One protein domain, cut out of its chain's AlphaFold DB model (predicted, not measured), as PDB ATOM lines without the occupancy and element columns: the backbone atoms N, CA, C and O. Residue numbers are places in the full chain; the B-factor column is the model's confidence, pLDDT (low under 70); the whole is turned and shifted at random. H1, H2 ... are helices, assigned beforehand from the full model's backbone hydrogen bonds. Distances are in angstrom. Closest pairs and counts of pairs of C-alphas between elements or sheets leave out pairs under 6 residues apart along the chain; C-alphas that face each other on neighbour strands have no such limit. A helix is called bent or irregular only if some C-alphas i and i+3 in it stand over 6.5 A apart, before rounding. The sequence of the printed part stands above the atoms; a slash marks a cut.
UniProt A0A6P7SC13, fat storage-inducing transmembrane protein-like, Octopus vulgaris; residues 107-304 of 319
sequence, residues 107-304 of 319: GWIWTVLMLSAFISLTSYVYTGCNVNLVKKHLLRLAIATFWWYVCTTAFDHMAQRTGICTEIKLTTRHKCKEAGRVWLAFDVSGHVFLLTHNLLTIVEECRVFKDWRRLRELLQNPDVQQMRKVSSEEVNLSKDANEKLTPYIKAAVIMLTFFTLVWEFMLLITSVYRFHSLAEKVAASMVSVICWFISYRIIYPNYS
ATOM      1  N   GLY A 107     -26.454  21.162 -50.876       80.19
ATOM      2  CA  GLY A 107     -27.638  22.014 -51.024       80.19
ATOM      3  C   GLY A 107     -28.305  22.392 -49.708       80.19
ATOM      4  O   GLY A 107     -28.785  23.520 -49.558       80.19
ATOM      5  N   TRP A 108     -28.279  21.485 -48.727       88.88
ATOM      6  CA  TRP A 108     -28.793  21.769 -47.388       88.88
ATOM      7  C   TRP A 108     -27.991  22.869 -46.683       88.88
ATOM      8  O   TRP A 108     -28.577  23.810 -46.157       88.88
ATOM      9  N   ILE A 109     -26.658  22.810 -46.738       90.44
ATOM     10  CA  ILE A 109     -25.772  23.773 -46.065       90.44
ATOM     11  C   ILE A 109     -26.019  25.188 -46.590       90.44
ATOM     12  O   ILE A 109     -26.193  26.119 -45.805       90.44
ATOM     13  N   TRP A 110     -26.104  25.348 -47.912       89.69
ATOM     14  CA  TRP A 110     -26.398  26.638 -48.538       89.69
ATOM     15  C   TRP A 110     -27.779  27.174 -48.143       89.69
ATOM     16  O   TRP A 110     -27.923  28.362 -47.846       89.69
ATOM     17  N   THR A 111     -28.780  26.290 -48.079       92.44
ATOM     18  CA  THR A 111     -30.145  26.638 -47.657       92.44
ATOM     19  C   THR A 111     -30.165  27.117 -46.203       92.44
ATOM     20  O   THR A 111     -30.713  28.182 -45.916       92.44
ATOM     21  N   VAL A 112     -29.508  26.389 -45.294       94.31
ATOM     22  CA  VAL A 112     -29.377  26.766 -43.878       94.31
ATOM     23  C   VAL A 112     -28.618  28.080 -43.722       94.31
ATOM     24  O   VAL A 112     -29.040  28.933 -42.945       94.31
ATOM     25  N   LEU A 113     -27.536  28.294 -44.472       94.31
ATOM     26  CA  LEU A 113     -26.754  29.529 -44.407       94.31
ATOM     27  C   LEU A 113     -27.596  30.749 -44.808       94.31
ATOM     28  O   LEU A 113     -27.676  31.721 -44.058       94.31
ATOM     29  N   MET A 114     -28.279  30.687 -45.952       94.19
ATOM     30  CA  MET A 114     -29.090  31.808 -46.438       94.19
ATOM     31  C   MET A 114     -30.322  32.056 -45.560       94.19
ATOM     32  O   MET A 114     -30.637  33.206 -45.243       94.19
ATOM     33  N   LEU A 115     -30.999  30.993 -45.110       95.19
ATOM     34  CA  LEU A 115     -32.143  31.128 -44.209       95.19
ATOM     35  C   LEU A 115     -31.744  31.584 -42.811       95.19
ATOM     36  O   LEU A 115     -32.465  32.380 -42.223       95.19
ATOM     37  N   SER A 116     -30.608  31.141 -42.276       95.12
ATOM     38  CA  SER A 116     -30.149  31.585 -40.956       95.12
ATOM     39  C   SER A 116     -29.850  33.083 -40.949       95.12
ATOM     40  O   SER A 116     -30.263  33.771 -40.014       95.12
ATOM     41  N   ALA A 117     -29.234  33.611 -42.012       95.38
ATOM     42  CA  ALA A 117     -29.025  35.044 -42.181       95.38
ATOM     43  C   ALA A 117     -30.363  35.799 -42.240       95.38
ATOM     44  O   ALA A 117     -30.577  36.738 -41.474       95.38
ATOM     45  N   PHE A 118     -31.296  35.356 -43.088       95.81
ATOM     46  CA  PHE A 118     -32.614  35.983 -43.213       95.81
ATOM     47  C   PHE A 118     -33.414  35.943 -41.904       95.81
ATOM     48  O   PHE A 118     -33.854  36.991 -41.435       95.81
ATOM     49  N   ILE A 119     -33.546  34.768 -41.279       94.88
ATOM     50  CA  ILE A 119     -34.286  34.581 -40.024       94.88
ATOM     51  C   ILE A 119     -33.662  35.415 -38.914       94.88
ATOM     52  O   ILE A 119     -34.402  36.027 -38.147       94.88
ATOM     53  N   SER A 120     -32.332  35.479 -38.819       94.38
ATOM     54  CA  SER A 120     -31.662  36.297 -37.805       94.38
ATOM     55  C   SER A 120     -31.981  37.777 -37.993       94.38
ATOM     56  O   SER A 120     -32.405  38.423 -37.039       94.38
ATOM     57  N   LEU A 121     -31.869  38.296 -39.222       93.50
ATOM     58  CA  LEU A 121     -32.175  39.695 -39.535       93.50
ATOM     59  C   LEU A 121     -33.642  40.038 -39.250       93.50
ATOM     60  O   LEU A 121     -33.923  41.026 -38.575       93.50
ATOM     61  N   THR A 122     -34.585  39.227 -39.739       92.69
ATOM     62  CA  THR A 122     -36.013  39.505 -39.544       92.69
ATOM     63  C   THR A 122     -36.421  39.344 -38.090       92.69
ATOM     64  O   THR A 122     -37.116  40.211 -37.563       92.69
ATOM     65  N   SER A 123     -35.971  38.267 -37.433       91.69
ATOM     66  CA  SER A 123     -36.321  37.998 -36.037       91.69
ATOM     67  C   SER A 123     -35.778  39.079 -35.131       91.69
ATOM     68  O   SER A 123     -36.530  39.597 -34.322       91.69
ATOM     69  N   TYR A 124     -34.526  39.495 -35.322       91.69
ATOM     70  CA  TYR A 124     -33.921  40.539 -34.506       91.69
ATOM     71  C   TYR A 124     -34.750  41.832 -34.495       91.69
ATOM     72  O   TYR A 124     -34.979  42.398 -33.427       91.69
ATOM     73  N   VAL A 125     -35.288  42.241 -35.652       90.56
ATOM     74  CA  VAL A 125     -36.173  43.412 -35.756       90.56
ATOM     75  C   VAL A 125     -37.490  43.188 -35.015       90.56
ATOM     76  O   VAL A 125     -37.892  44.015 -34.204       90.56
ATOM     77  N   TYR A 126     -38.188  42.086 -35.288       87.12
ATOM     78  CA  TYR A 126     -39.552  41.910 -34.792       87.12
ATOM     79  C   TYR A 126     -39.619  41.408 -33.337       87.12
ATOM     80  O   TYR A 126     -40.697  41.382 -32.744       87.12
ATOM     81  N   THR A 127     -38.498  40.962 -32.756       86.50
ATOM     82  CA  THR A 127     -38.400  40.515 -31.355       86.50
ATOM     83  C   THR A 127     -37.886  41.599 -30.408       86.50
ATOM     84  O   THR A 127     -37.572  41.279 -29.263       86.50
ATOM     85  N   GLY A 128     -37.721  42.844 -30.867       81.88
ATOM     86  CA  GLY A 128     -37.127  43.904 -30.048       81.88
ATOM     87  C   GLY A 128     -35.675  43.629 -29.679       81.88
ATOM     88  O   GLY A 128     -35.291  43.806 -28.533       81.88
ATOM     89  N   CYS A 129     -34.877  43.135 -30.630       84.81
ATOM     90  CA  CYS A 129     -33.445  42.865 -30.458       84.81
ATOM     91  C   CYS A 129     -33.096  41.768 -29.423       84.81
ATOM     92  O   CYS A 129     -31.929  41.571 -29.081       84.81
ATOM     93  N   ASN A 130     -34.087  40.991 -28.970       87.38
ATOM     94  CA  ASN A 130     -33.904  39.902 -28.011       87.38
ATOM     95  C   ASN A 130     -33.229  38.662 -28.624       87.38
ATOM     96  O   ASN A 130     -33.883  37.777 -29.182       87.38
ATOM     97  N   VAL A 131     -31.912  38.533 -28.435       89.25
ATOM     98  CA  VAL A 131     -31.093  37.431 -28.985       89.25
ATOM     99  C   VAL A 131     -31.589  36.041 -28.557       89.25
ATOM    100  O   VAL A 131     -31.562  35.100 -29.350       89.25
ATOM    101  N   ASN A 132     -32.095  35.891 -27.329       89.88
ATOM    102  CA  ASN A 132     -32.639  34.612 -26.856       89.88
ATOM    103  C   ASN A 132     -33.869  34.175 -27.659       89.88
ATOM    104  O   ASN A 132     -34.026  32.990 -27.951       89.88
ATOM    105  N   LEU A 133     -34.721  35.123 -28.058       88.19
ATOM    106  CA  LEU A 133     -35.889  34.824 -28.875       88.19
ATOM    107  C   LEU A 133     -35.479  34.533 -30.326       88.19
ATOM    108  O   LEU A 133     -35.989  33.585 -30.920       88.19
ATOM    109  N   VAL A 134     -34.479  35.246 -30.858       91.19
ATOM    110  CA  VAL A 134     -33.875  34.941 -32.170       91.19
ATOM    111  C   VAL A 134     -33.349  33.502 -32.222       91.19
ATOM    112  O   VAL A 134     -33.664  32.774 -33.164       91.19
ATOM    113  N   LYS A 135     -32.634  33.041 -31.186       90.81
ATOM    114  CA  LYS A 135     -32.169  31.644 -31.081       90.81
ATOM    115  C   LYS A 135     -33.327  30.641 -31.144       90.81
ATOM    116  O   LYS A 135     -33.218  29.634 -31.839       90.81
ATOM    117  N   LYS A 136     -34.457  30.930 -30.486       91.19
ATOM    118  CA  LYS A 136     -35.660  30.085 -30.584       91.19
ATOM    119  C   LYS A 136     -36.228  30.051 -32.005       91.19
ATOM    120  O   LYS A 136     -36.670  28.996 -32.447       91.19
ATOM    121  N   HIS A 137     -36.193  31.162 -32.749       90.25
ATOM    122  CA  HIS A 137     -36.606  31.140 -34.155       90.25
ATOM    123  C   HIS A 137     -35.643  30.328 -35.035       90.25
ATOM    124  O   HIS A 137     -36.107  29.629 -35.932       90.25
ATOM    125  N   LEU A 138     -34.337  30.349 -34.751       93.19
ATOM    126  CA  LEU A 138     -33.347  29.527 -35.457       93.19
ATOM    127  C   LEU A 138     -33.499  28.023 -35.179       93.19
ATOM    128  O   LEU A 138     -33.159  27.215 -36.038       93.19
ATOM    129  N   LEU A 139     -34.078  27.630 -34.037       92.94
ATOM    130  CA  LEU A 139     -34.361  26.224 -33.720       92.94
ATOM    131  C   LEU A 139     -35.281  25.553 -34.760       92.94
ATOM    132  O   LEU A 139     -35.213  24.339 -34.947       92.94
ATOM    133  N   ARG A 140     -36.086  26.324 -35.509       92.94
ATOM    134  CA  ARG A 140     -36.865  25.786 -36.640       92.94
ATOM    135  C   ARG A 140     -35.975  25.175 -37.724       92.94
ATOM    136  O   ARG A 140     -36.291  24.097 -38.221       92.94
ATOM    137  N   LEU A 141     -34.825  25.789 -38.021       94.38
ATOM    138  CA  LEU A 141     -33.854  25.237 -38.974       94.38
ATOM    139  C   LEU A 141     -33.201  23.950 -38.455       94.38
ATOM    140  O   LEU A 141     -32.865  23.072 -39.251       94.38
ATOM    141  N   ALA A 142     -33.062  23.801 -37.136       93.50
ATOM    142  CA  ALA A 142     -32.596  22.548 -36.544       93.50
ATOM    143  C   ALA A 142     -33.618  21.419 -36.754       93.50
ATOM    144  O   ALA A 142     -33.234  20.304 -37.089       93.50
ATOM    145  N   ILE A 143     -34.919  21.714 -36.643       94.25
ATOM    146  CA  ILE A 143     -35.993  20.744 -36.919       94.25
ATOM    147  C   ILE A 143     -36.034  20.366 -38.401       94.25
ATOM    148  O   ILE A 143     -36.178  19.192 -38.729       94.25
ATOM    149  N   ALA A 144     -35.852  21.333 -39.301       95.12
ATOM    150  CA  ALA A 144     -35.736  21.040 -40.726       95.12
ATOM    151  C   ALA A 144     -34.505  20.152 -41.022       95.12
ATOM    152  O   ALA A 144     -34.617  19.141 -41.712       95.12
ATOM    153  N   THR A 145     -33.362  20.439 -40.384       94.75
ATOM    154  CA  THR A 145     -32.138  19.617 -40.488       94.75
ATOM    155  C   THR A 145     -32.362  18.198 -39.965       94.75
ATOM    156  O   THR A 145     -31.902  17.234 -40.574       94.75
ATOM    157  N   PHE A 146     -33.089  18.062 -38.854       95.56
ATOM    158  CA  PHE A 146     -33.463  16.770 -38.289       95.56
ATOM    159  C   PHE A 146     -34.284  15.944 -39.283       95.56
ATOM    160  O   PHE A 146     -33.942  14.791 -39.534       95.56
ATOM    161  N   TRP A 147     -35.315  16.532 -39.901       95.38
ATOM    162  CA  TRP A 147     -36.114  15.835 -40.912       95.38
ATOM    163  C   TRP A 147     -35.294  15.419 -42.120       95.38
ATOM    164  O   TRP A 147     -35.430  14.284 -42.573       95.38
ATOM    165  N   TRP A 148     -34.426  16.303 -42.617       94.25
ATOM    166  CA  TRP A 148     -33.524  15.961 -43.708       94.25
ATOM    167  C   TRP A 148     -32.691  14.722 -43.365       94.25
ATOM    168  O   TRP A 148     -32.779  13.723 -44.076       94.25
ATOM    169  N   TYR A 149     -31.972  14.757 -42.240       93.94
ATOM    170  CA  TYR A 149     -31.095  13.670 -41.811       93.94
ATOM    171  C   TYR A 149     -31.850  12.352 -41.587       93.94
ATOM    172  O   TYR A 149     -31.421  11.299 -42.067       93.94
ATOM    173  N   VAL A 150     -32.986  12.398 -40.883       96.00
ATOM    174  CA  VAL A 150     -33.794  11.207 -40.581       96.00
ATOM    175  C   VAL A 150     -34.341  10.583 -41.860       96.00
ATOM    176  O   VAL A 150     -34.198   9.376 -42.049       96.00
ATOM    177  N   CYS A 151     -34.925  11.377 -42.759       95.38
ATOM    178  CA  CYS A 151     -35.503  10.859 -43.995       95.38
ATOM    179  C   CYS A 151     -34.439  10.296 -44.938       95.38
ATOM    180  O   CYS A 151     -34.614   9.183 -45.427       95.38
ATOM    181  N   THR A 152     -33.319  10.992 -45.160       91.44
ATOM    182  CA  THR A 152     -32.265  10.472 -46.047       91.44
ATOM    183  C   THR A 152     -31.627   9.200 -45.495       91.44
ATOM    184  O   THR A 152     -31.354   8.276 -46.257       91.44
ATOM    185  N   THR A 153     -31.447   9.115 -44.173       92.81
ATOM    186  CA  THR A 153     -30.950   7.895 -43.517       92.81
ATOM    187  C   THR A 153     -31.961   6.755 -43.635       92.81
ATOM    188  O   THR A 153     -31.587   5.620 -43.925       92.81
ATOM    189  N   ALA A 154     -33.252   7.047 -43.456       94.06
ATOM    190  CA  ALA A 154     -34.316   6.061 -43.608       94.06
ATOM    191  C   ALA A 154     -34.417   5.535 -45.049       94.06
ATOM    192  O   ALA A 154     -34.616   4.337 -45.235       94.06
ATOM    193  N   PHE A 155     -34.239   6.394 -46.060       93.06
ATOM    194  CA  PHE A 155     -34.242   5.982 -47.466       93.06
ATOM    195  C   PHE A 155     -33.095   5.020 -47.778       93.06
ATOM    196  O   PHE A 155     -33.346   3.949 -48.330       93.06
ATOM    197  N   ASP A 156     -31.865   5.330 -47.352       89.25
ATOM    198  CA  ASP A 156     -30.733   4.420 -47.569       89.25
ATOM    199  C   ASP A 156     -30.905   3.112 -46.780       89.25
ATOM    200  O   ASP A 156     -30.679   2.029 -47.321       89.25
ATOM    201  N   HIS A 157     -31.406   3.172 -45.541       90.50
ATOM    202  CA  HIS A 157     -31.705   1.965 -44.768       90.50
ATOM    203  C   HIS A 157     -32.760   1.084 -45.456       90.50
ATOM    204  O   HIS A 157     -32.594  -0.133 -45.555       90.50
ATOM    205  N   MET A 158     -33.830   1.688 -45.977       90.25
ATOM    206  CA  MET A 158     -34.873   0.976 -46.713       90.25
ATOM    207  C   MET A 158     -34.318   0.335 -47.990       90.25
ATOM    208  O   MET A 158     -34.573  -0.847 -48.232       90.25
ATOM    209  N   ALA A 159     -33.507   1.056 -48.766       87.62
ATOM    210  CA  ALA A 159     -32.886   0.542 -49.988       87.62
ATOM    211  C   ALA A 159     -31.899  -0.615 -49.714       87.62
ATOM    212  O   ALA A 159     -31.762  -1.544 -50.516       87.62
ATOM    213  N   GLN A 160     -31.219  -0.602 -48.563       86.12
ATOM    214  CA  GLN A 160     -30.357  -1.706 -48.132       86.12
ATOM    215  C   GLN A 160     -31.145  -2.958 -47.727       86.12
ATOM    216  O   GLN A 160     -30.670  -4.068 -47.953       86.12
ATOM    217  N   ARG A 161     -32.324  -2.793 -47.114       85.81
ATOM    218  CA  ARG A 161     -33.137  -3.905 -46.587       85.81
ATOM    219  C   ARG A 161     -34.048  -4.549 -47.625       85.81
ATOM    220  O   ARG A 161     -34.260  -5.752 -47.568       85.81
ATOM    221  N   THR A 162     -34.612  -3.747 -48.520       86.44
ATOM    222  CA  THR A 162     -35.610  -4.197 -49.507       86.44
ATOM    223  C   THR A 162     -34.991  -4.672 -50.816       86.44
ATOM    224  O   THR A 162     -35.682  -5.266 -51.640       86.44
ATOM    225  N   GLY A 163     -33.703  -4.398 -51.026       83.94
ATOM    226  CA  GLY A 163     -33.046  -4.716 -52.279       83.94
ATOM    227  C   GLY A 163     -32.685  -6.183 -52.450       83.94
ATOM    228  O   GLY A 163     -32.461  -6.919 -51.490       83.94
ATOM    229  N   ILE A 164     -32.595  -6.583 -53.712       84.81
ATOM    230  CA  ILE A 164     -32.243  -7.927 -54.149       84.81
ATOM    231  C   ILE A 164     -31.056  -7.806 -55.106       84.81
ATOM    232  O   ILE A 164     -31.032  -6.960 -56.006       84.81
ATOM    233  N   CYS A 165     -30.044  -8.649 -54.913       84.94
ATOM    234  CA  CYS A 165     -28.944  -8.750 -55.862       84.94
ATOM    235  C   CYS A 165     -29.396  -9.524 -57.105       84.94
ATOM    236  O   CYS A 165     -30.145 -10.491 -56.989       84.94
ATOM    237  N   THR A 166     -28.885  -9.167 -58.288       84.19
ATOM    238  CA  THR A 166     -29.119  -9.955 -59.518       84.19
ATOM    239  C   THR A 166     -28.740 -11.434 -59.348       84.19
ATOM    240  O   THR A 166     -29.282 -12.299 -60.027       84.19
ATOM    241  N   GLU A 167     -27.831 -11.738 -58.417       79.25
ATOM    242  CA  GLU A 167     -27.434 -13.095 -58.062       79.25
ATOM    243  C   GLU A 167     -27.928 -13.470 -56.651       79.25
ATOM    244  O   GLU A 167     -27.519 -12.875 -55.655       79.25
ATOM    245  N   ILE A 168     -28.786 -14.496 -56.563       72.00
ATOM    246  CA  ILE A 168     -29.540 -14.883 -55.347       72.00
ATOM    247  C   ILE A 168     -28.623 -15.249 -54.165       72.00
ATOM    248  O   ILE A 168     -28.996 -15.101 -53.003       72.00
ATOM    249  N   LYS A 169     -27.393 -15.702 -54.442       73.75
ATOM    250  CA  LYS A 169     -26.426 -16.125 -53.415       73.75
ATOM    251  C   LYS A 169     -25.855 -14.961 -52.596       73.75
ATOM    252  O   LYS A 169     -25.289 -15.187 -51.528       73.75
ATOM    253  N   LEU A 170     -25.983 -13.723 -53.077       73.75
ATOM    254  CA  LEU A 170     -25.411 -12.534 -52.450       73.75
ATOM    255  C   LEU A 170     -26.520 -11.734 -51.760       73.75
ATOM    256  O   LEU A 170     -27.248 -10.971 -52.387       73.75
ATOM    257  N   THR A 171     -26.631 -11.889 -50.442       75.38
ATOM    258  CA  THR A 171     -27.707 -11.286 -49.637       75.38
ATOM    259  C   THR A 171     -27.430  -9.852 -49.184       75.38
ATOM    260  O   THR A 171     -28.305  -9.218 -48.603       75.38
ATOM    261  N   THR A 172     -26.229  -9.313 -49.426       81.75
ATOM    262  CA  THR A 172     -25.850  -7.965 -48.977       81.75
ATOM    263  C   THR A 172     -25.410  -7.066 -50.129       81.75
ATOM    264  O   THR A 172     -24.695  -7.495 -51.038       81.75
ATOM    265  N   ARG A 173     -25.781  -5.776 -50.055       79.38
ATOM    266  CA  ARG A 173     -25.444  -4.745 -51.058       79.38
ATOM    267  C   ARG A 173     -23.942  -4.653 -51.329       79.38
ATOM    268  O   ARG A 173     -23.548  -4.523 -52.483       79.38
ATOM    269  N   HIS A 174     -23.115  -4.739 -50.284       83.62
ATOM    270  CA  HIS A 174     -21.655  -4.690 -50.414       83.62
ATOM    271  C   HIS A 174     -21.126  -5.880 -51.218       83.62
ATOM    272  O   HIS A 174     -20.490  -5.676 -52.244       83.62
ATOM    273  N   LYS A 175     -21.466  -7.111 -50.810       83.81
ATOM    274  CA  LYS A 175     -21.012  -8.332 -51.493       83.81
ATOM    275  C   LYS A 175     -21.534  -8.404 -52.932       83.81
ATOM    276  O   LYS A 175     -20.822  -8.855 -53.819       83.81
ATOM    277  N   CYS A 176     -22.751  -7.912 -53.178       84.25
ATOM    278  CA  CYS A 176     -23.321  -7.807 -54.521       84.25
ATOM    279  C   CYS A 176     -22.508  -6.864 -55.426       84.25
ATOM    280  O   CYS A 176     -22.139  -7.238 -56.537       84.25
ATOM    281  N   LYS A 177     -22.180  -5.659 -54.937       83.94
ATOM    282  CA  LYS A 177     -21.379  -4.680 -55.691       83.94
ATOM    283  C   LYS A 177     -19.933  -5.131 -55.889       83.94
ATOM    284  O   LYS A 177     -19.380  -4.914 -56.960       83.94
ATOM    285  N   GLU A 178     -19.341  -5.761 -54.881       86.19
ATOM    286  CA  GLU A 178     -17.983  -6.313 -54.929       86.19
ATOM    287  C   GLU A 178     -17.866  -7.446 -55.958       86.19
ATOM    288  O   GLU A 178     -16.887  -7.524 -56.691       86.19
ATOM    289  N   ALA A 179     -18.923  -8.248 -56.111       83.75
ATOM    290  CA  ALA A 179     -19.049  -9.235 -57.182       83.75
ATOM    291  C   ALA A 179     -19.358  -8.621 -58.569       83.75
ATOM    292  O   ALA A 179     -19.657  -9.351 -59.514       83.75
ATOM    293  N   GLY A 180     -19.347  -7.289 -58.704       84.25
ATOM    294  CA  GLY A 180     -19.661  -6.585 -59.951       84.25
ATOM    295  C   GLY A 180     -21.128  -6.701 -60.382       84.25
ATOM    296  O   GLY A 180     -21.439  -6.514 -61.559       84.25
ATOM    297  N   ARG A 181     -22.041  -7.044 -59.462       85.31
ATOM    298  CA  ARG A 181     -23.472  -7.230 -59.742       85.31
ATOM    299  C   ARG A 181     -24.291  -5.984 -59.400       85.31
ATOM    300  O   ARG A 181     -23.866  -5.107 -58.645       85.31
ATOM    301  N   VAL A 182     -25.502  -5.921 -59.955       83.44
ATOM    302  CA  VAL A 182     -26.441  -4.818 -59.732       83.44
ATOM    303  C   VAL A 182     -27.351  -5.142 -58.546       83.44
ATOM    304  O   VAL A 182     -27.920  -6.228 -58.443       83.44
ATOM    305  N   TRP A 183     -27.491  -4.177 -57.641       83.56
ATOM    306  CA  TRP A 183     -28.424  -4.241 -56.520       83.56
ATOM    307  C   TRP A 183     -29.715  -3.521 -56.907       83.56
ATOM    308  O   TRP A 183     -29.701  -2.303 -57.084       83.56
ATOM    309  N   LEU A 184     -30.805  -4.270 -57.061       83.62
ATOM    310  CA  LEU A 184     -32.118  -3.738 -57.414       83.62
ATOM    311  C   LEU A 184     -32.911  -3.513 -56.129       83.62
ATOM    312  O   LEU A 184     -33.268  -4.470 -55.451       83.62
ATOM    313  N   ALA A 185     -33.169  -2.258 -55.778       84.94
ATOM    314  CA  ALA A 185     -33.948  -1.878 -54.606       84.94
ATOM    315  C   ALA A 185     -34.884  -0.728 -54.959       84.94
ATOM    316  O   ALA A 185     -34.594   0.024 -55.888       84.94
ATOM    317  N   PHE A 186     -35.962  -0.572 -54.191       86.62
ATOM    318  CA  PHE A 186     -36.752   0.652 -54.228       86.62
ATOM    319  C   PHE A 186     -35.969   1.758 -53.511       86.62
ATOM    320  O   PHE A 186     -35.858   1.753 -52.282       86.62
ATOM    321  N   ASP A 187     -35.382   2.668 -54.285       87.19
ATOM    322  CA  ASP A 187     -34.495   3.726 -53.801       87.19
ATOM    323  C   ASP A 187     -35.168   5.089 -53.973       87.19
ATOM    324  O   ASP A 187     -35.206   5.668 -55.063       87.19
ATOM    325  N   VAL A 188     -35.754   5.595 -52.886       91.94
ATOM    326  CA  VAL A 188     -36.441   6.891 -52.873       91.94
ATOM    327  C   VAL A 188     -35.439   8.002 -53.160       91.94
ATOM    328  O   VAL A 188     -34.406   8.117 -52.504       91.94
ATOM    329  N   SER A 189     -35.762   8.872 -54.119       91.19
ATOM    330  CA  SER A 189     -34.812   9.884 -54.576       91.19
ATOM    331  C   SER A 189     -34.526  10.942 -53.503       91.19
ATOM    332  O   SER A 189     -35.291  11.893 -53.313       91.19
ATOM    333  N   GLY A 190     -33.366  10.827 -52.849       89.44
ATOM    334  CA  GLY A 190     -32.901  11.794 -51.850       89.44
ATOM    335  C   GLY A 190     -32.764  13.220 -52.398       89.44
ATOM    336  O   GLY A 190     -33.048  14.178 -51.682       89.44
ATOM    337  N   HIS A 191     -32.413  13.379 -53.680       88.75
ATOM    338  CA  HIS A 191     -32.298  14.691 -54.328       88.75
ATOM    339  C   HIS A 191     -33.653  15.378 -54.512       88.75
ATOM    340  O   HIS A 191     -33.792  16.551 -54.173       88.75
ATOM    341  N   VAL A 192     -34.668  14.655 -55.000       92.38
ATOM    342  CA  VAL A 192     -36.030  15.202 -55.145       92.38
ATOM    343  C   VAL A 192     -36.600  15.570 -53.777       92.38
ATOM    344  O   VAL A 192     -37.184  16.646 -53.625       92.38
ATOM    345  N   PHE A 193     -36.378  14.719 -52.770       94.81
ATOM    346  CA  PHE A 193     -36.760  15.002 -51.389       94.81
ATOM    347  C   PHE A 193     -36.084  16.278 -50.866       94.81
ATOM    348  O   PHE A 193     -36.786  17.183 -50.414       94.81
ATOM    349  N   LEU A 194     -34.752  16.380 -50.970       93.81
ATOM    350  CA  LEU A 194     -33.972  17.521 -50.482       93.81
ATOM    351  C   LEU A 194     -34.367  18.824 -51.185       93.81
ATOM    352  O   LEU A 194     -34.588  19.834 -50.523       93.81
ATOM    353  N   LEU A 195     -34.507  18.817 -52.513       93.69
ATOM    354  CA  LEU A 195     -34.895  20.004 -53.280       93.69
ATOM    355  C   LEU A 195     -36.306  20.473 -52.910       93.69
ATOM    356  O   LEU A 195     -36.503  21.654 -52.625       93.69
ATOM    357  N   THR A 196     -37.266  19.548 -52.830       95.38
ATOM    358  CA  THR A 196     -38.632  19.865 -52.381       95.38
ATOM    359  C   THR A 196     -38.618  20.391 -50.941       95.38
ATOM    360  O   THR A 196     -39.258  21.397 -50.643       95.38
ATOM    361  N   HIS A 197     -37.823  19.776 -50.059       95.88
ATOM    362  CA  HIS A 197     -37.721  20.154 -48.649       95.88
ATOM    363  C   HIS A 197     -37.158  21.570 -48.484       95.88
ATOM    364  O   HIS A 197     -37.707  22.377 -47.729       95.88
ATOM    365  N   ASN A 198     -36.117  21.902 -49.249       95.12
ATOM    366  CA  ASN A 198     -35.522  23.233 -49.273       95.12
ATOM    367  C   ASN A 198     -36.529  24.276 -49.756       95.12
ATOM    368  O   ASN A 198     -36.707  25.303 -49.107       95.12
ATOM    369  N   LEU A 199     -37.215  24.006 -50.870       95.56
ATOM    370  CA  LEU A 199     -38.194  24.927 -51.449       95.56
ATOM    371  C   LEU A 199     -39.348  25.225 -50.487       95.56
ATOM    372  O   LEU A 199     -39.721  26.387 -50.321       95.56
ATOM    373  N   LEU A 200     -39.901  24.197 -49.838       95.62
ATOM    374  CA  LEU A 200     -40.993  24.364 -48.875       95.62
ATOM    375  C   LEU A 200     -40.538  25.127 -47.627       95.62
ATOM    376  O   LEU A 200     -41.226  26.052 -47.196       95.62
ATOM    377  N   THR A 201     -39.363  24.792 -47.091       95.56
ATOM    378  CA  THR A 201     -38.781  25.481 -45.929       95.56
ATOM    379  C   THR A 201     -38.509  26.955 -46.237       95.56
ATOM    380  O   THR A 201     -38.902  27.826 -45.462       95.56
ATOM    381  N   ILE A 202     -37.909  27.268 -47.395       95.25
ATOM    382  CA  ILE A 202     -37.616  28.653 -47.791       95.25
ATOM    383  C   ILE A 202     -38.897  29.478 -47.892       95.25
ATOM    384  O   ILE A 202     -38.977  30.565 -47.318       95.25
ATOM    385  N   VAL A 203     -39.901  28.971 -48.611       94.06
ATOM    386  CA  VAL A 203     -41.162  29.690 -48.838       94.06
ATOM    387  C   VAL A 203     -41.873  29.961 -47.517       94.06
ATOM    388  O   VAL A 203     -42.355  31.072 -47.305       94.06
ATOM    389  N   GLU A 204     -41.909  28.980 -46.615       93.69
ATOM    390  CA  GLU A 204     -42.600  29.100 -45.335       93.69
ATOM    391  C   GLU A 204     -41.901  30.083 -44.380       93.69
ATOM    392  O   GLU A 204     -42.566  30.946 -43.809       93.69
ATOM    393  N   GLU A 205     -40.569  30.042 -44.267       93.75
ATOM    394  CA  GLU A 205     -39.806  31.006 -43.458       93.75
ATOM    395  C   GLU A 205     -39.880  32.432 -44.034       93.75
ATOM    396  O   GLU A 205     -39.970  33.410 -43.289       93.75
ATOM    397  N   CYS A 206     -39.931  32.576 -45.362       93.56
ATOM    398  CA  CYS A 206     -40.040  33.882 -46.020       93.56
ATOM    399  C   CYS A 206     -41.412  34.557 -45.846       93.56
ATOM    400  O   CYS A 206     -41.531  35.758 -46.109       93.56
ATOM    401  N   ARG A 207     -42.451  33.847 -45.374       91.56
ATOM    402  CA  ARG A 207     -43.813  34.397 -45.185       91.56
ATOM    403  C   ARG A 207     -43.867  35.612 -44.277       91.56
ATOM    404  O   ARG A 207     -44.688  36.501 -44.496       91.56
ATOM    405  N   VAL A 208     -42.951  35.683 -43.319       91.06
ATOM    406  CA  VAL A 208     -42.720  36.823 -42.421       91.06
ATOM    407  C   VAL A 208     -42.606  38.143 -43.206       91.06
ATOM    408  O   VAL A 208     -43.073  39.192 -42.766       91.06
ATOM    409  N   PHE A 209     -42.060  38.101 -44.425       91.31
ATOM    410  CA  PHE A 209     -41.884  39.282 -45.267       91.31
ATOM    411  C   PHE A 209     -43.179  39.780 -45.946       91.31
ATOM    412  O   PHE A 209     -43.223  40.916 -46.445       91.31
ATOM    413  N   LYS A 210     -44.255  38.976 -45.968       89.69
ATOM    414  CA  LYS A 210     -45.559  39.353 -46.552       89.69
ATOM    415  C   LYS A 210     -46.109  40.605 -45.882       89.69
ATOM    416  O   LYS A 210     -46.334  41.603 -46.567       89.69
ATOM    417  N   ASP A 211     -46.139  40.604 -44.557       88.12
ATOM    418  CA  ASP A 211     -46.703  41.688 -43.751       88.12
ATOM    419  C   ASP A 211     -45.629  42.649 -43.214       88.12
ATOM    420  O   ASP A 211     -45.878  43.445 -42.312       88.12
ATOM    421  N   TRP A 212     -44.429  42.649 -43.813       89.25
ATOM    422  CA  TRP A 212     -43.320  43.514 -43.389       89.25
ATOM    423  C   TRP A 212     -43.663  45.009 -43.431       89.25
ATOM    424  O   TRP A 212     -43.229  45.793 -42.589       89.25
ATOM    425  N   ARG A 213     -44.473  45.420 -44.414       88.00
ATOM    426  CA  ARG A 213     -44.953  46.805 -44.504       88.00
ATOM    427  C   ARG A 213     -45.825  47.164 -43.298       88.00
ATOM    428  O   ARG A 213     -45.626  48.223 -42.717       88.00
ATOM    429  N   ARG A 214     -46.709  46.252 -42.890       87.75
ATOM    430  CA  ARG A 214     -47.589  46.423 -41.732       87.75
ATOM    431  C   ARG A 214     -46.794  46.493 -40.431       87.75
ATOM    432  O   ARG A 214     -47.103  47.323 -39.586       87.75
ATOM    433  N   LEU A 215     -45.739  45.686 -40.287       89.19
ATOM    434  CA  LEU A 215     -44.812  45.805 -39.156       89.19
ATOM    435  C   LEU A 215     -44.210  47.214 -39.078       89.19
ATOM    436  O   LEU A 215     -44.220  47.828 -38.016       89.19
ATOM    437  N   ARG A 216     -43.734  47.755 -40.206       88.38
ATOM    438  CA  ARG A 216     -43.183  49.116 -40.257       88.38
ATOM    439  C   ARG A 216     -44.215  50.179 -39.875       88.38
ATOM    440  O   ARG A 216     -43.879  51.090 -39.129       88.38
ATOM    441  N   GLU A 217     -45.443  50.063 -40.372       88.69
ATOM    442  CA  GLU A 217     -46.543  50.976 -40.033       88.69
ATOM    443  C   GLU A 217     -46.888  50.909 -38.537       88.69
ATOM    444  O   GLU A 217     -47.050  51.944 -37.895       88.69
ATOM    445  N   LEU A 218     -46.915  49.706 -37.951       86.81
ATOM    446  CA  LEU A 218     -47.139  49.510 -36.517       86.81
ATOM    447  C   LEU A 218     -46.027  50.129 -35.661       86.81
ATOM    448  O   LEU A 218     -46.330  50.764 -34.660       86.81
ATOM    449  N   LEU A 219     -44.760  49.991 -36.060       86.88
ATOM    450  CA  LEU A 219     -43.620  50.584 -35.344       86.88
ATOM    451  C   LEU A 219     -43.589  52.119 -35.416       86.88
ATOM    452  O   LEU A 219     -42.946  52.765 -34.592       86.88
ATOM    453  N   GLN A 220     -44.249  52.712 -36.412       86.44
ATOM    454  CA  GLN A 220     -44.370  54.165 -36.551       86.44
ATOM    455  C   GLN A 220     -45.580  54.734 -35.804       86.44
ATOM    456  O   GLN A 220     -45.643  55.946 -35.602       86.44
ATOM    457  N   ASN A 221     -46.526  53.885 -35.398       85.81
ATOM    458  CA  ASN A 221     -47.737  54.316 -34.721       85.81
ATOM    459  C   ASN A 221     -47.449  54.623 -33.234       85.81
ATOM    460  O   ASN A 221     -46.990  53.727 -32.520       85.81
ATOM    461  N   PRO A 222     -47.731  55.846 -32.742       75.88
ATOM    462  CA  PRO A 222     -47.494  56.212 -31.343       75.88
ATOM    463  C   PRO A 222     -48.297  55.360 -30.346       75.88
ATOM    464  O   PRO A 222     -47.814  55.094 -29.247       75.88
ATOM    465  N   ASP A 223     -49.464  54.845 -30.742       78.38
ATOM    466  CA  ASP A 223     -50.374  54.105 -29.857       78.38
ATOM    467  C   ASP A 223     -50.019  52.609 -29.729       78.38
ATOM    468  O   ASP A 223     -50.678  51.852 -29.006       78.38
ATOM    469  N   VAL A 224     -48.966  52.140 -30.419       79.44
ATOM    470  CA  VAL A 224     -48.560  50.720 -30.420       79.44
ATOM    471  C   VAL A 224     -48.253  50.194 -29.017       79.44
ATOM    472  O   VAL A 224     -48.543  49.034 -28.715       79.44
ATOM    473  N   GLN A 225     -47.734  51.061 -28.146       73.38
ATOM    474  CA  GLN A 225     -47.398  50.749 -26.756       73.38
ATOM    475  C   GLN A 225     -48.633  50.257 -25.993       73.38
ATOM    476  O   GLN A 225     -48.621  49.177 -25.396       73.38
ATOM    477  N   GLN A 226     -49.733  51.009 -26.088       71.06
ATOM    478  CA  GLN A 226     -50.980  50.707 -25.394       71.06
ATOM    479  C   GLN A 226     -51.735  49.551 -26.060       71.06
ATOM    480  O   GLN A 226     -52.272  48.684 -25.370       71.06
ATOM    481  N   MET A 227     -51.718  49.478 -27.395       71.25
ATOM    482  CA  MET A 227     -52.392  48.409 -28.137       71.25
ATOM    483  C   MET A 227     -51.766  47.024 -27.922       71.25
ATOM    484  O   MET A 227     -52.470  46.014 -27.995       71.25
ATOM    485  N   ARG A 228     -50.446  46.948 -27.704       78.56
ATOM    486  CA  ARG A 228     -49.712  45.671 -27.645       78.56
ATOM    487  C   ARG A 228     -49.103  45.340 -26.285       78.56
ATOM    488  O   ARG A 228     -48.628  44.219 -26.136       78.56
ATOM    489  N   LYS A 229     -49.173  46.244 -25.298       77.19
ATOM    490  CA  LYS A 229     -48.562  46.078 -23.963       77.19
ATOM    491  C   LYS A 229     -47.056  45.773 -24.050       77.19
ATOM    492  O   LYS A 229     -46.571  44.850 -23.405       77.19
ATOM    493  N   VAL A 230     -46.339  46.515 -24.896       80.44
ATOM    494  CA  VAL A 230     -44.894  46.339 -25.154       80.44
ATOM    495  C   VAL A 230     -44.127  47.526 -24.566       80.44
ATOM    496  O   VAL A 230     -44.659  48.639 -24.548       80.44
ATOM    497  N   SER A 231     -42.898  47.304 -24.086       83.06
ATOM    498  CA  SER A 231     -42.064  48.370 -23.514       83.06
ATOM    499  C   SER A 231     -41.705  49.430 -24.565       83.06
ATOM    500  O   SER A 231     -41.466  49.118 -25.735       83.06
ATOM    501  N   SER A 232     -41.637  50.701 -24.156       80.38
ATOM    502  CA  SER A 232     -41.244  51.813 -25.036       80.38
ATOM    503  C   SER A 232     -39.816  51.655 -25.567       80.38
ATOM    504  O   SER A 232     -39.542  51.993 -26.720       80.38
ATOM    505  N   GLU A 233     -38.927  51.081 -24.756       84.12
ATOM    506  CA  GLU A 233     -37.553  50.756 -25.133       84.12
ATOM    507  C   GLU A 233     -37.516  49.719 -26.267       84.12
ATOM    508  O   GLU A 233     -36.871  49.942 -27.291       84.12
ATOM    509  N   GLU A 234     -38.291  48.637 -26.146       83.19
ATOM    510  CA  GLU A 234     -38.362  47.568 -27.151       83.19
ATOM    511  C   GLU A 234     -38.898  48.075 -28.499       83.19
ATOM    512  O   GLU A 234     -38.406  47.673 -29.560       83.19
ATOM    513  N   VAL A 235     -39.883  48.981 -28.481       85.12
ATOM    514  CA  VAL A 235     -40.433  49.610 -29.694       85.12
ATOM    515  C   VAL A 235     -39.383  50.487 -30.378       85.12
ATOM    516  O   VAL A 235     -39.201  50.388 -31.594       85.12
ATOM    517  N   ASN A 236     -38.664  51.314 -29.615       87.50
ATOM    518  CA  ASN A 236     -37.639  52.209 -30.157       87.50
ATOM    519  C   ASN A 236     -36.453  51.432 -30.746       87.50
ATOM    520  O   ASN A 236     -36.016  51.742 -31.856       87.50
ATOM    521  N   LEU A 237     -35.992  50.383 -30.058       89.56
ATOM    522  CA  LEU A 237     -34.954  49.479 -30.562       89.56
ATOM    523  C   LEU A 237     -35.396  48.780 -31.852       89.56
ATOM    524  O   LEU A 237     -34.656  48.773 -32.835       89.56
ATOM    525  N   SER A 238     -36.627  48.256 -31.887       87.44
ATOM    526  CA  SER A 238     -37.191  47.618 -33.087       87.44
ATOM    527  C   SER A 238     -37.296  48.594 -34.260       87.44
ATOM    528  O   SER A 238     -37.078  48.206 -35.407       87.44
ATOM    529  N   LYS A 239     -37.626  49.864 -33.996       89.62
ATOM    530  CA  LYS A 239     -37.719  50.916 -35.014       89.62
ATOM    531  C   LYS A 239     -36.352  51.251 -35.610       89.62
ATOM    532  O   LYS A 239     -36.223  51.233 -36.834       89.62
ATOM    533  N   ASP A 240     -35.346  51.493 -34.769       90.12
ATOM    534  CA  ASP A 240     -33.968  51.760 -35.207       90.12
ATOM    535  C   ASP A 240     -33.392  50.567 -35.987       90.12
ATOM    536  O   ASP A 240     -32.886  50.717 -37.104       90.12
ATOM    537  N   ALA A 241     -33.574  49.355 -35.456       89.94
ATOM    538  CA  ALA A 241     -33.181  48.122 -36.123       89.94
ATOM    539  C   ALA A 241     -33.907  47.952 -37.465       89.94
ATOM    540  O   ALA A 241     -33.277  47.602 -38.458       89.94
ATOM    541  N   ASN A 242     -35.209  48.232 -37.543       91.38
ATOM    542  CA  ASN A 242     -35.963  48.142 -38.791       91.38
ATOM    543  C   ASN A 242     -35.433  49.120 -39.851       91.38
ATOM    544  O   ASN A 242     -35.299  48.732 -41.011       91.38
ATOM    545  N   GLU A 243     -35.115  50.363 -39.489       90.31
ATOM    546  CA  GLU A 243     -34.581  51.354 -40.432       90.31
ATOM    547  C   GLU A 243     -33.197  50.953 -40.961       90.31
ATOM    548  O   GLU A 243     -32.978  50.986 -42.176       90.31
ATOM    549  N   LYS A 244     -32.308  50.474 -40.082       92.56
ATOM    550  CA  LYS A 244     -30.950  50.035 -40.445       92.56
ATOM    551  C   LYS A 244     -30.920  48.690 -41.177       92.56
ATOM    552  O   LYS A 244     -30.156  48.531 -42.126       92.56
ATOM    553  N   LEU A 245     -31.743  47.719 -40.768       92.81
ATOM    554  CA  LEU A 245     -31.704  46.334 -41.264       92.81
ATOM    555  C   LEU A 245     -32.607  46.077 -42.476       92.81
ATOM    556  O   LEU A 245     -32.339  45.152 -43.239       92.81
ATOM    557  N   THR A 246     -33.634  46.900 -42.723       90.94
ATOM    558  CA  THR A 246     -34.505  46.768 -43.909       90.94
ATOM    559  C   THR A 246     -33.753  46.639 -45.245       90.94
ATOM    560  O   THR A 246     -34.164  45.792 -46.043       90.94
ATOM    561  N   PRO A 247     -32.697  47.422 -45.566       91.69
ATOM    562  CA  PRO A 247     -31.965  47.230 -46.822       91.69
ATOM    563  C   PRO A 247     -31.322  45.840 -46.917       91.69
ATOM    564  O   PRO A 247     -31.447  45.189 -47.955       91.69
ATOM    565  N   TYR A 248     -30.734  45.340 -45.827       94.38
ATOM    566  CA  TYR A 248     -30.143  44.000 -45.768       94.38
ATOM    567  C   TYR A 248     -31.201  42.899 -45.883       94.38
ATOM    568  O   TYR A 248     -30.995  41.927 -46.601       94.38
ATOM    569  N   ILE A 249     -32.371  43.074 -45.260       93.69
ATOM    570  CA  ILE A 249     -33.502  42.143 -45.394       93.69
ATOM    571  C   ILE A 249     -33.995  42.103 -46.845       93.69
ATOM    572  O   ILE A 249     -34.229  41.024 -47.383       93.69
ATOM    573  N   LYS A 250     -34.116  43.256 -47.519       92.62
ATOM    574  CA  LYS A 250     -34.483  43.303 -48.945       92.62
ATOM    575  C   LYS A 250     -33.445  42.596 -49.820       92.62
ATOM    576  O   LYS A 250     -33.833  41.833 -50.700       92.62
ATOM    577  N   ALA A 251     -32.155  42.814 -49.562       93.56
ATOM    578  CA  ALA A 251     -31.079  42.119 -50.265       93.56
ATOM    579  C   ALA A 251     -31.143  40.598 -50.035       93.56
ATOM    580  O   ALA A 251     -31.091  39.833 -50.996       93.56
ATOM    581  N   ALA A 252     -31.364  40.157 -48.792       95.12
ATOM    582  CA  ALA A 252     -31.542  38.746 -48.454       95.12
ATOM    583  C   ALA A 252     -32.751  38.125 -49.173       95.12
ATOM    584  O   ALA A 252     -32.648  37.018 -49.689       95.12
ATOM    585  N   VAL A 253     -33.874  38.845 -49.287       94.44
ATOM    586  CA  VAL A 253     -35.057  38.397 -50.046       94.44
ATOM    587  C   VAL A 253     -34.748  38.240 -51.537       94.44
ATOM    588  O   VAL A 253     -35.184  37.264 -52.146       94.44
ATOM    589  N   ILE A 254     -33.991  39.163 -52.137       94.44
ATOM    590  CA  ILE A 254     -33.567  39.051 -53.543       94.44
ATOM    591  C   ILE A 254     -32.680  37.814 -53.728       94.44
ATOM    592  O   ILE A 254     -32.952  36.997 -54.608       94.44
ATOM    593  N   MET A 255     -31.682  37.632 -52.859       94.50
ATOM    594  CA  MET A 255     -30.788  36.471 -52.895       94.50
ATOM    595  C   MET A 255     -31.545  35.151 -52.709       94.50
ATOM    596  O   MET A 255     -31.360  34.225 -53.494       94.50
ATOM    597  N   LEU A 256     -32.456  35.074 -51.734       94.94
ATOM    598  CA  LEU A 256     -33.305  33.900 -51.506       94.94
ATOM    599  C   LEU A 256     -34.258  33.631 -52.673       94.94
ATOM    600  O   LEU A 256     -34.527  32.471 -52.978       94.94
ATOM    601  N   THR A 257     -34.746  34.671 -53.355       95.19
ATOM    602  CA  THR A 257     -35.562  34.501 -54.567       95.19
ATOM    603  C   THR A 257     -34.741  33.833 -55.660       95.19
ATOM    604  O   THR A 257     -35.179  32.833 -56.220       95.19
ATOM    605  N   PHE A 258     -33.549  34.362 -55.949       93.81
ATOM    606  CA  PHE A 258     -32.655  33.777 -56.946       93.81
ATOM    607  C   PHE A 258     -32.338  32.319 -56.604       93.81
ATOM    608  O   PHE A 258     -32.479  31.435 -57.442       93.81
ATOM    609  N   PHE A 259     -32.007  32.057 -55.341       92.75
ATOM    610  CA  PHE A 259     -31.716  30.718 -54.850       92.75
ATOM    611  C   PHE A 259     -32.908  29.756 -54.997       92.75
ATOM    612  O   PHE A 259     -32.744  28.625 -55.442       92.75
ATOM    613  N   THR A 260     -34.125  30.231 -54.716       93.88
ATOM    614  CA  THR A 260     -35.365  29.464 -54.921       93.88
ATOM    615  C   THR A 260     -35.568  29.113 -56.394       93.88
ATOM    616  O   THR A 260     -35.888  27.971 -56.696       93.88
ATOM    617  N   LEU A 261     -35.329  30.051 -57.318       93.81
ATOM    618  CA  LEU A 261     -35.440  29.789 -58.758       93.81
ATOM    619  C   LEU A 261     -34.426  28.741 -59.228       93.81
ATOM    620  O   LEU A 261     -34.767  27.867 -60.023       93.81
ATOM    621  N   VAL A 262     -33.196  28.788 -58.708       91.25
ATOM    622  CA  VAL A 262     -32.197  27.744 -58.980       91.25
ATOM    623  C   VAL A 262     -32.695  26.394 -58.453       91.25
ATOM    624  O   VAL A 262     -32.554  25.389 -59.142       91.25
ATOM    625  N   TRP A 263     -33.320  26.346 -57.274       91.31
ATOM    626  CA  TRP A 263     -33.815  25.094 -56.690       91.31
ATOM    627  C   TRP A 263     -35.008  24.532 -57.469       91.31
ATOM    628  O   TRP A 263     -35.065  23.325 -57.697       91.31
ATOM    629  N   GLU A 264     -35.926  25.389 -57.923       93.00
ATOM    630  CA  GLU A 264     -37.044  25.014 -58.800       93.00
ATOM    631  C   GLU A 264     -36.523  24.455 -60.136       93.00
ATOM    632  O   GLU A 264     -36.977  23.406 -60.596       93.00
ATOM    633  N   PHE A 265     -35.505  25.093 -60.721       90.50
ATOM    634  CA  PHE A 265     -34.853  24.612 -61.940       90.50
ATOM    635  C   PHE A 265     -34.152  23.260 -61.740       90.50
ATOM    636  O   PHE A 265     -34.307  22.351 -62.556       90.50
ATOM    637  N   MET A 266     -33.424  23.088 -60.635       87.94
ATOM    638  CA  MET A 266     -32.759  21.822 -60.310       87.94
ATOM    639  C   MET A 266     -33.766  20.707 -60.016       87.94
ATOM    640  O   MET A 266     -33.527  19.560 -60.396       87.94
ATOM    641  N   LEU A 267     -34.906  21.022 -59.394       91.44
ATOM    642  CA  LEU A 267     -35.993  20.066 -59.180       91.44
ATOM    643  C   LEU A 267     -36.578  19.598 -60.515       91.44
ATOM    644  O   LEU A 267     -36.768  18.396 -60.703       91.44
ATOM    645  N   LEU A 268     -36.804  20.521 -61.455       90.25
ATOM    646  CA  LEU A 268     -37.275  20.193 -62.800       90.25
ATOM    647  C   LEU A 268     -36.286  19.271 -63.522       90.25
ATOM    648  O   LEU A 268     -36.669  18.194 -63.972       90.25
ATOM    649  N   ILE A 269     -35.007  19.648 -63.563       85.56
ATOM    650  CA  ILE A 269     -33.925  18.844 -64.148       85.56
ATOM    651  C   ILE A 269     -33.883  17.446 -63.527       85.56
ATOM    652  O   ILE A 269     -33.912  16.450 -64.243       85.56
ATOM    653  N   THR A 270     -33.877  17.348 -62.198       86.19
ATOM    654  CA  THR A 270     -33.806  16.063 -61.480       86.19
ATOM    655  C   THR A 270     -35.042  15.194 -61.738       86.19
ATOM    656  O   THR A 270     -34.947  13.967 -61.782       86.19
ATOM    657  N   SER A 271     -36.203  15.818 -61.946       87.69
ATOM    658  CA  SER A 271     -37.444  15.115 -62.284       87.69
ATOM    659  C   SER A 271     -37.425  14.588 -63.718       87.69
ATOM    660  O   SER A 271     -37.852  13.460 -63.952       87.69
ATOM    661  N   VAL A 272     -36.866  15.359 -64.655       85.69
ATOM    662  CA  VAL A 272     -36.740  14.984 -66.072       85.69
ATOM    663  C   VAL A 272     -35.645  13.932 -66.291       85.69
ATOM    664  O   VAL A 272     -35.832  13.002 -67.068       85.69
ATOM    665  N   TYR A 273     -34.505  14.017 -65.604       77.38
ATOM    666  CA  TYR A 273     -33.437  13.033 -65.783       77.38
ATOM    667  C   TYR A 273     -33.757  11.713 -65.062       77.38
ATOM    668  O   TYR A 273     -34.161  11.658 -63.894       77.38
ATOM    669  N   ARG A 274     -33.607  10.603 -65.789       65.19
ATOM    670  CA  ARG A 274     -34.054   9.263 -65.382       65.19
ATOM    671  C   ARG A 274     -33.016   8.542 -64.515       65.19
ATOM    672  O   ARG A 274     -32.417   7.560 -64.935       65.19
ATOM    673  N   PHE A 275     -32.788   9.043 -63.301       69.69
ATOM    674  CA  PHE A 275     -31.965   8.344 -62.297       69.69
ATOM    675  C   PHE A 275     -32.777   7.418 -61.387       69.69
ATOM    676  O   PHE A 275     -32.235   6.455 -60.863       69.69
ATOM    677  N   HIS A 276     -34.068   7.712 -61.237       82.19
ATOM    678  CA  HIS A 276     -35.028   6.978 -60.420       82.19
ATOM    679  C   HIS A 276     -36.342   6.833 -61.192       82.19
ATOM    680  O   HIS A 276     -36.626   7.631 -62.096       82.19
ATOM    681  N   SER A 277     -37.136   5.837 -60.818       86.69
ATOM    682  CA  SER A 277     -38.492   5.620 -61.321       86.69
ATOM    683  C   SER A 277     -39.453   6.742 -60.900       86.69
ATOM    684  O   SER A 277     -39.214   7.469 -59.930       86.69
ATOM    685  N   LEU A 278     -40.578   6.865 -61.614       89.88
ATOM    686  CA  LEU A 278     -41.674   7.777 -61.265       89.88
ATOM    687  C   LEU A 278     -42.104   7.615 -59.797       89.88
ATOM    688  O   LEU A 278     -42.208   8.602 -59.070       89.88
ATOM    689  N   ALA A 279     -42.319   6.372 -59.357       91.12
ATOM    690  CA  ALA A 279     -42.794   6.069 -58.009       91.12
ATOM    691  C   ALA A 279     -41.808   6.543 -56.928       91.12
ATOM    692  O   ALA A 279     -42.221   7.160 -55.949       91.12
ATOM    693  N   GLU A 280     -40.506   6.329 -57.126       91.88
ATOM    694  CA  GLU A 280     -39.457   6.763 -56.195       91.88
ATOM    695  C   GLU A 280     -39.374   8.292 -56.077       91.88
ATOM    696  O   GLU A 280     -39.195   8.826 -54.979       91.88
ATOM    697  N   LYS A 281     -39.530   9.015 -57.196       93.19
ATOM    698  CA  LYS A 281     -39.517  10.488 -57.228       93.19
ATOM    699  C   LYS A 281     -40.765  11.085 -56.576       93.19
ATOM    700  O   LYS A 281     -40.664  12.021 -55.781       93.19
ATOM    701  N   VAL A 282     -41.942  10.539 -56.881       94.00
ATOM    702  CA  VAL A 282     -43.210  10.992 -56.292       94.00
ATOM    703  C   VAL A 282     -43.236  10.698 -54.791       94.00
ATOM    704  O   VAL A 282     -43.574  11.590 -54.014       94.00
ATOM    705  N   ALA A 283     -42.791   9.511 -54.363       95.00
ATOM    706  CA  ALA A 283     -42.668   9.169 -52.947       95.00
ATOM    707  C   ALA A 283     -41.755  10.158 -52.202       95.00
ATOM    708  O   ALA A 283     -42.133  10.659 -51.144       95.00
ATOM    709  N   ALA A 284     -40.602  10.513 -52.780       95.38
ATOM    710  CA  ALA A 284     -39.695  11.511 -52.213       95.38
ATOM    711  C   ALA A 284     -40.373  12.880 -52.012       95.38
ATOM    712  O   ALA A 284     -40.240  13.501 -50.953       95.38
ATOM    713  N   SER A 285     -41.131  13.341 -53.014       95.88
ATOM    714  CA  SER A 285     -41.881  14.600 -52.941       95.88
ATOM    715  C   SER A 285     -42.977  14.549 -51.867       95.88
ATOM    716  O   SER A 285     -43.083  15.463 -51.048       95.88
ATOM    717  N   MET A 286     -43.736  13.452 -51.791       96.31
ATOM    718  CA  MET A 286     -44.782  13.264 -50.779       96.31
ATOM    719  C   MET A 286     -44.218  13.238 -49.356       96.31
ATOM    720  O   MET A 286     -44.747  13.922 -48.483       96.31
ATOM    721  N   VAL A 287     -43.124  12.506 -49.118       97.12
ATOM    722  CA  VAL A 287     -42.461  12.473 -47.802       97.12
ATOM    723  C   VAL A 287     -41.996  13.873 -47.398       97.12
ATOM    724  O   VAL A 287     -42.205  14.282 -46.260       97.12
ATOM    725  N   SER A 288     -41.454  14.653 -48.339       96.94
ATOM    726  CA  SER A 288     -41.065  16.046 -48.092       96.94
ATOM    727  C   SER A 288     -42.246  16.919 -47.638       96.94
ATOM    728  O   SER A 288     -42.143  17.645 -46.644       96.94
ATOM    729  N   VAL A 289     -43.400  16.794 -48.306       97.12
ATOM    730  CA  VAL A 289     -44.640  17.498 -47.932       97.12
ATOM    731  C   VAL A 289     -45.146  17.050 -46.559       97.12
ATOM    732  O   VAL A 289     -45.572  17.893 -45.771       97.12
ATOM    733  N   ILE A 290     -45.065  15.756 -46.236       97.31
ATOM    734  CA  ILE A 290     -45.447  15.223 -44.919       97.31
ATOM    735  C   ILE A 290     -44.559  15.821 -43.818       97.31
ATOM    736  O   ILE A 290     -45.081  16.329 -42.826       97.31
ATOM    737  N   CYS A 291     -43.235  15.839 -43.998       96.69
ATOM    738  CA  CYS A 291     -42.306  16.447 -43.038       96.69
ATOM    739  C   CYS A 291     -42.574  17.945 -42.844       96.69
ATOM    740  O   CYS A 291     -42.563  18.443 -41.712       96.69
ATOM    741  N   TRP A 292     -42.857  18.667 -43.933       96.19
ATOM    742  CA  TRP A 292     -43.272  20.069 -43.872       96.19
ATOM    743  C   TRP A 292     -44.583  20.231 -43.091       96.19
ATOM    744  O   TRP A 292     -44.657  21.069 -42.191       96.19
ATOM    745  N   PHE A 293     -45.594  19.408 -43.378       96.06
ATOM    746  CA  PHE A 293     -46.897  19.475 -42.720       96.06
ATOM    747  C   PHE A 293     -46.765  19.224 -41.216       96.06
ATOM    748  O   PHE A 293     -47.240  20.026 -40.413       96.06
ATOM    749  N   ILE A 294     -46.050  18.168 -40.823       95.88
ATOM    750  CA  ILE A 294     -45.790  17.859 -39.414       95.88
ATOM    751  C   ILE A 294     -45.084  19.039 -38.735       95.88
ATOM    752  O   ILE A 294     -45.514  19.482 -37.673       95.88
ATOM    753  N   SER A 295     -44.051  19.607 -39.357       94.19
ATOM    754  CA  SER A 295     -43.295  20.718 -38.765       94.19
ATOM    755  C   SER A 295     -44.149  21.977 -38.589       94.19
ATOM    756  O   SER A 295     -44.302  22.483 -37.477       94.19
ATOM    757  N   TYR A 296     -44.747  22.469 -39.674       92.50
ATOM    758  CA  TYR A 296     -45.374  23.790 -39.705       92.50
ATOM    759  C   TYR A 296     -46.848  23.809 -39.304       92.50
ATOM    760  O   TYR A 296     -47.349  24.868 -38.919       92.50
ATOM    761  N   ARG A 297     -47.557  22.678 -39.394       92.88
ATOM    762  CA  ARG A 297     -48.983  22.586 -39.035       92.88
ATOM    763  C   ARG A 297     -49.237  21.875 -37.715       92.88
ATOM    764  O   ARG A 297     -50.266  22.146 -37.110       92.88
ATOM    765  N   ILE A 298     -48.321  21.024 -37.251       92.81
ATOM    766  CA  ILE A 298     -48.496  20.282 -35.995       92.81
ATOM    767  C   ILE A 298     -47.508  20.770 -34.931       92.81
ATOM    768  O   ILE A 298     -47.931  21.246 -33.881       92.81
ATOM    769  N   ILE A 299     -46.200  20.699 -35.187       92.56
ATOM    770  CA  ILE A 299     -45.178  20.977 -34.167       92.56
ATOM    771  C   ILE A 299     -45.183  22.458 -33.767       92.56
ATOM    772  O   ILE A 299     -45.366  22.767 -32.593       92.56
ATOM    773  N   TYR A 300     -44.998  23.388 -34.706       91.06
ATOM    774  CA  TYR A 300     -44.856  24.808 -34.346       91.06
ATOM    775  C   TYR A 300     -46.108  25.424 -33.704       91.06
ATOM    776  O   TYR A 300     -45.947  26.180 -32.746       91.06
ATOM    777  N   PRO A 301     -47.341  25.101 -34.143       89.00
ATOM    778  CA  PRO A 301     -48.538  25.573 -33.450       89.00
ATOM    779  C   PRO A 301     -48.684  25.005 -32.030       89.00
ATOM    780  O   PRO A 301     -49.029  25.752 -31.120       89.00
ATOM    781  N   ASN A 302     -48.374  23.720 -31.815       89.00
ATOM    782  CA  ASN A 302     -48.543  23.073 -30.507       89.00
ATOM    783  C   ASN A 302     -47.425  23.416 -29.507       89.00
ATOM    784  O   ASN A 302     -47.659  23.447 -28.302       89.00
ATOM    785  N   TYR A 303     -46.213  23.699 -29.991       88.62
ATOM    786  CA  TYR A 303     -45.036  23.997 -29.165       88.62
ATOM    787  C   TYR A 303     -44.590  25.462 -29.260       88.62
ATOM    788  O   TYR A 303     -43.412  25.770 -29.062       88.62
ATOM    789  N   SER A 304     -45.528  26.382 -29.502       83.25
ATOM    790  CA  SER A 304     -45.275  27.809 -29.759       83.25
ATOM    791  C   SER A 304     -44.511  28.550 -28.649       83.25
ATOM    792  O   SER A 304     -43.977  29.635 -28.880       83.25
TER     793      SER A 304
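This is residues 107 to 304 of the 319 residues of the protein "fat storage-inducing transmembrane protein-like" of Octopus vulgaris (UniProt A0A6P7SC13). Five helical stretches make a long up-and-down bundle, with H4 in the middle of H1, H2, H7b and H8; a loop-rich head with H3 is at one end, and H5, H6 and H7a are at the other. The 198 printed residues include eight named helices, H1 to H8 along the chain, and no named strand: all helix. The whole is a loose rod, with a radius of gyration of the C-alphas of 22.2 A and spans of 78 by 31 by 23 A.

H1, residues 107 to 126, begins at C-alpha 107 (-27.638, 22.014, -51.024). H2, 131 to 162, is 46.6 A long. H3 is 173 to 178; H4, 190 to 209, is 29.7 A long; H5 is 212 to 220 and H6 224 to 228. H7, 232 to 272, was assigned as one helix by its hydrogen bonds but is bent: C-alphas 244 and 247 are 7.0 A apart. Its arms are H7a, 232 to 244, and H7b, 247 to 272, 37.9 A long. H8, 278 to 302, is 35.0 A long and ends at C-alpha 302 (-48.543, 23.073, -30.507).

H4 is the hub, touching H1, H2, H7b and H8. The closest C-alphas of H4 and H7b, Leu 195 and Leu 267, are 6.0 A apart; the tilt is shallow, 27 degrees, opposite ways. H1 and H2 form a hairpin. H5 touches H7a, closest at C-alphas 219 and 239, 5.9 A. H3 and H4 are apart; H6 is near H5 and H7a. Every O i to N i+4 pair is within hydrogen-bond range in H1, H3, H5, H6, H7a and H7b, against 25 of 28 in H2, 14 of 16 in H4 and 19 of 21 in H8.

The two farthest C-alphas, Lys 169 and Pro 222, are 78.5 A apart. The printed part has no cut; the link from H3 to H4 is long. Residues 274 to 275 have pLDDT under 70.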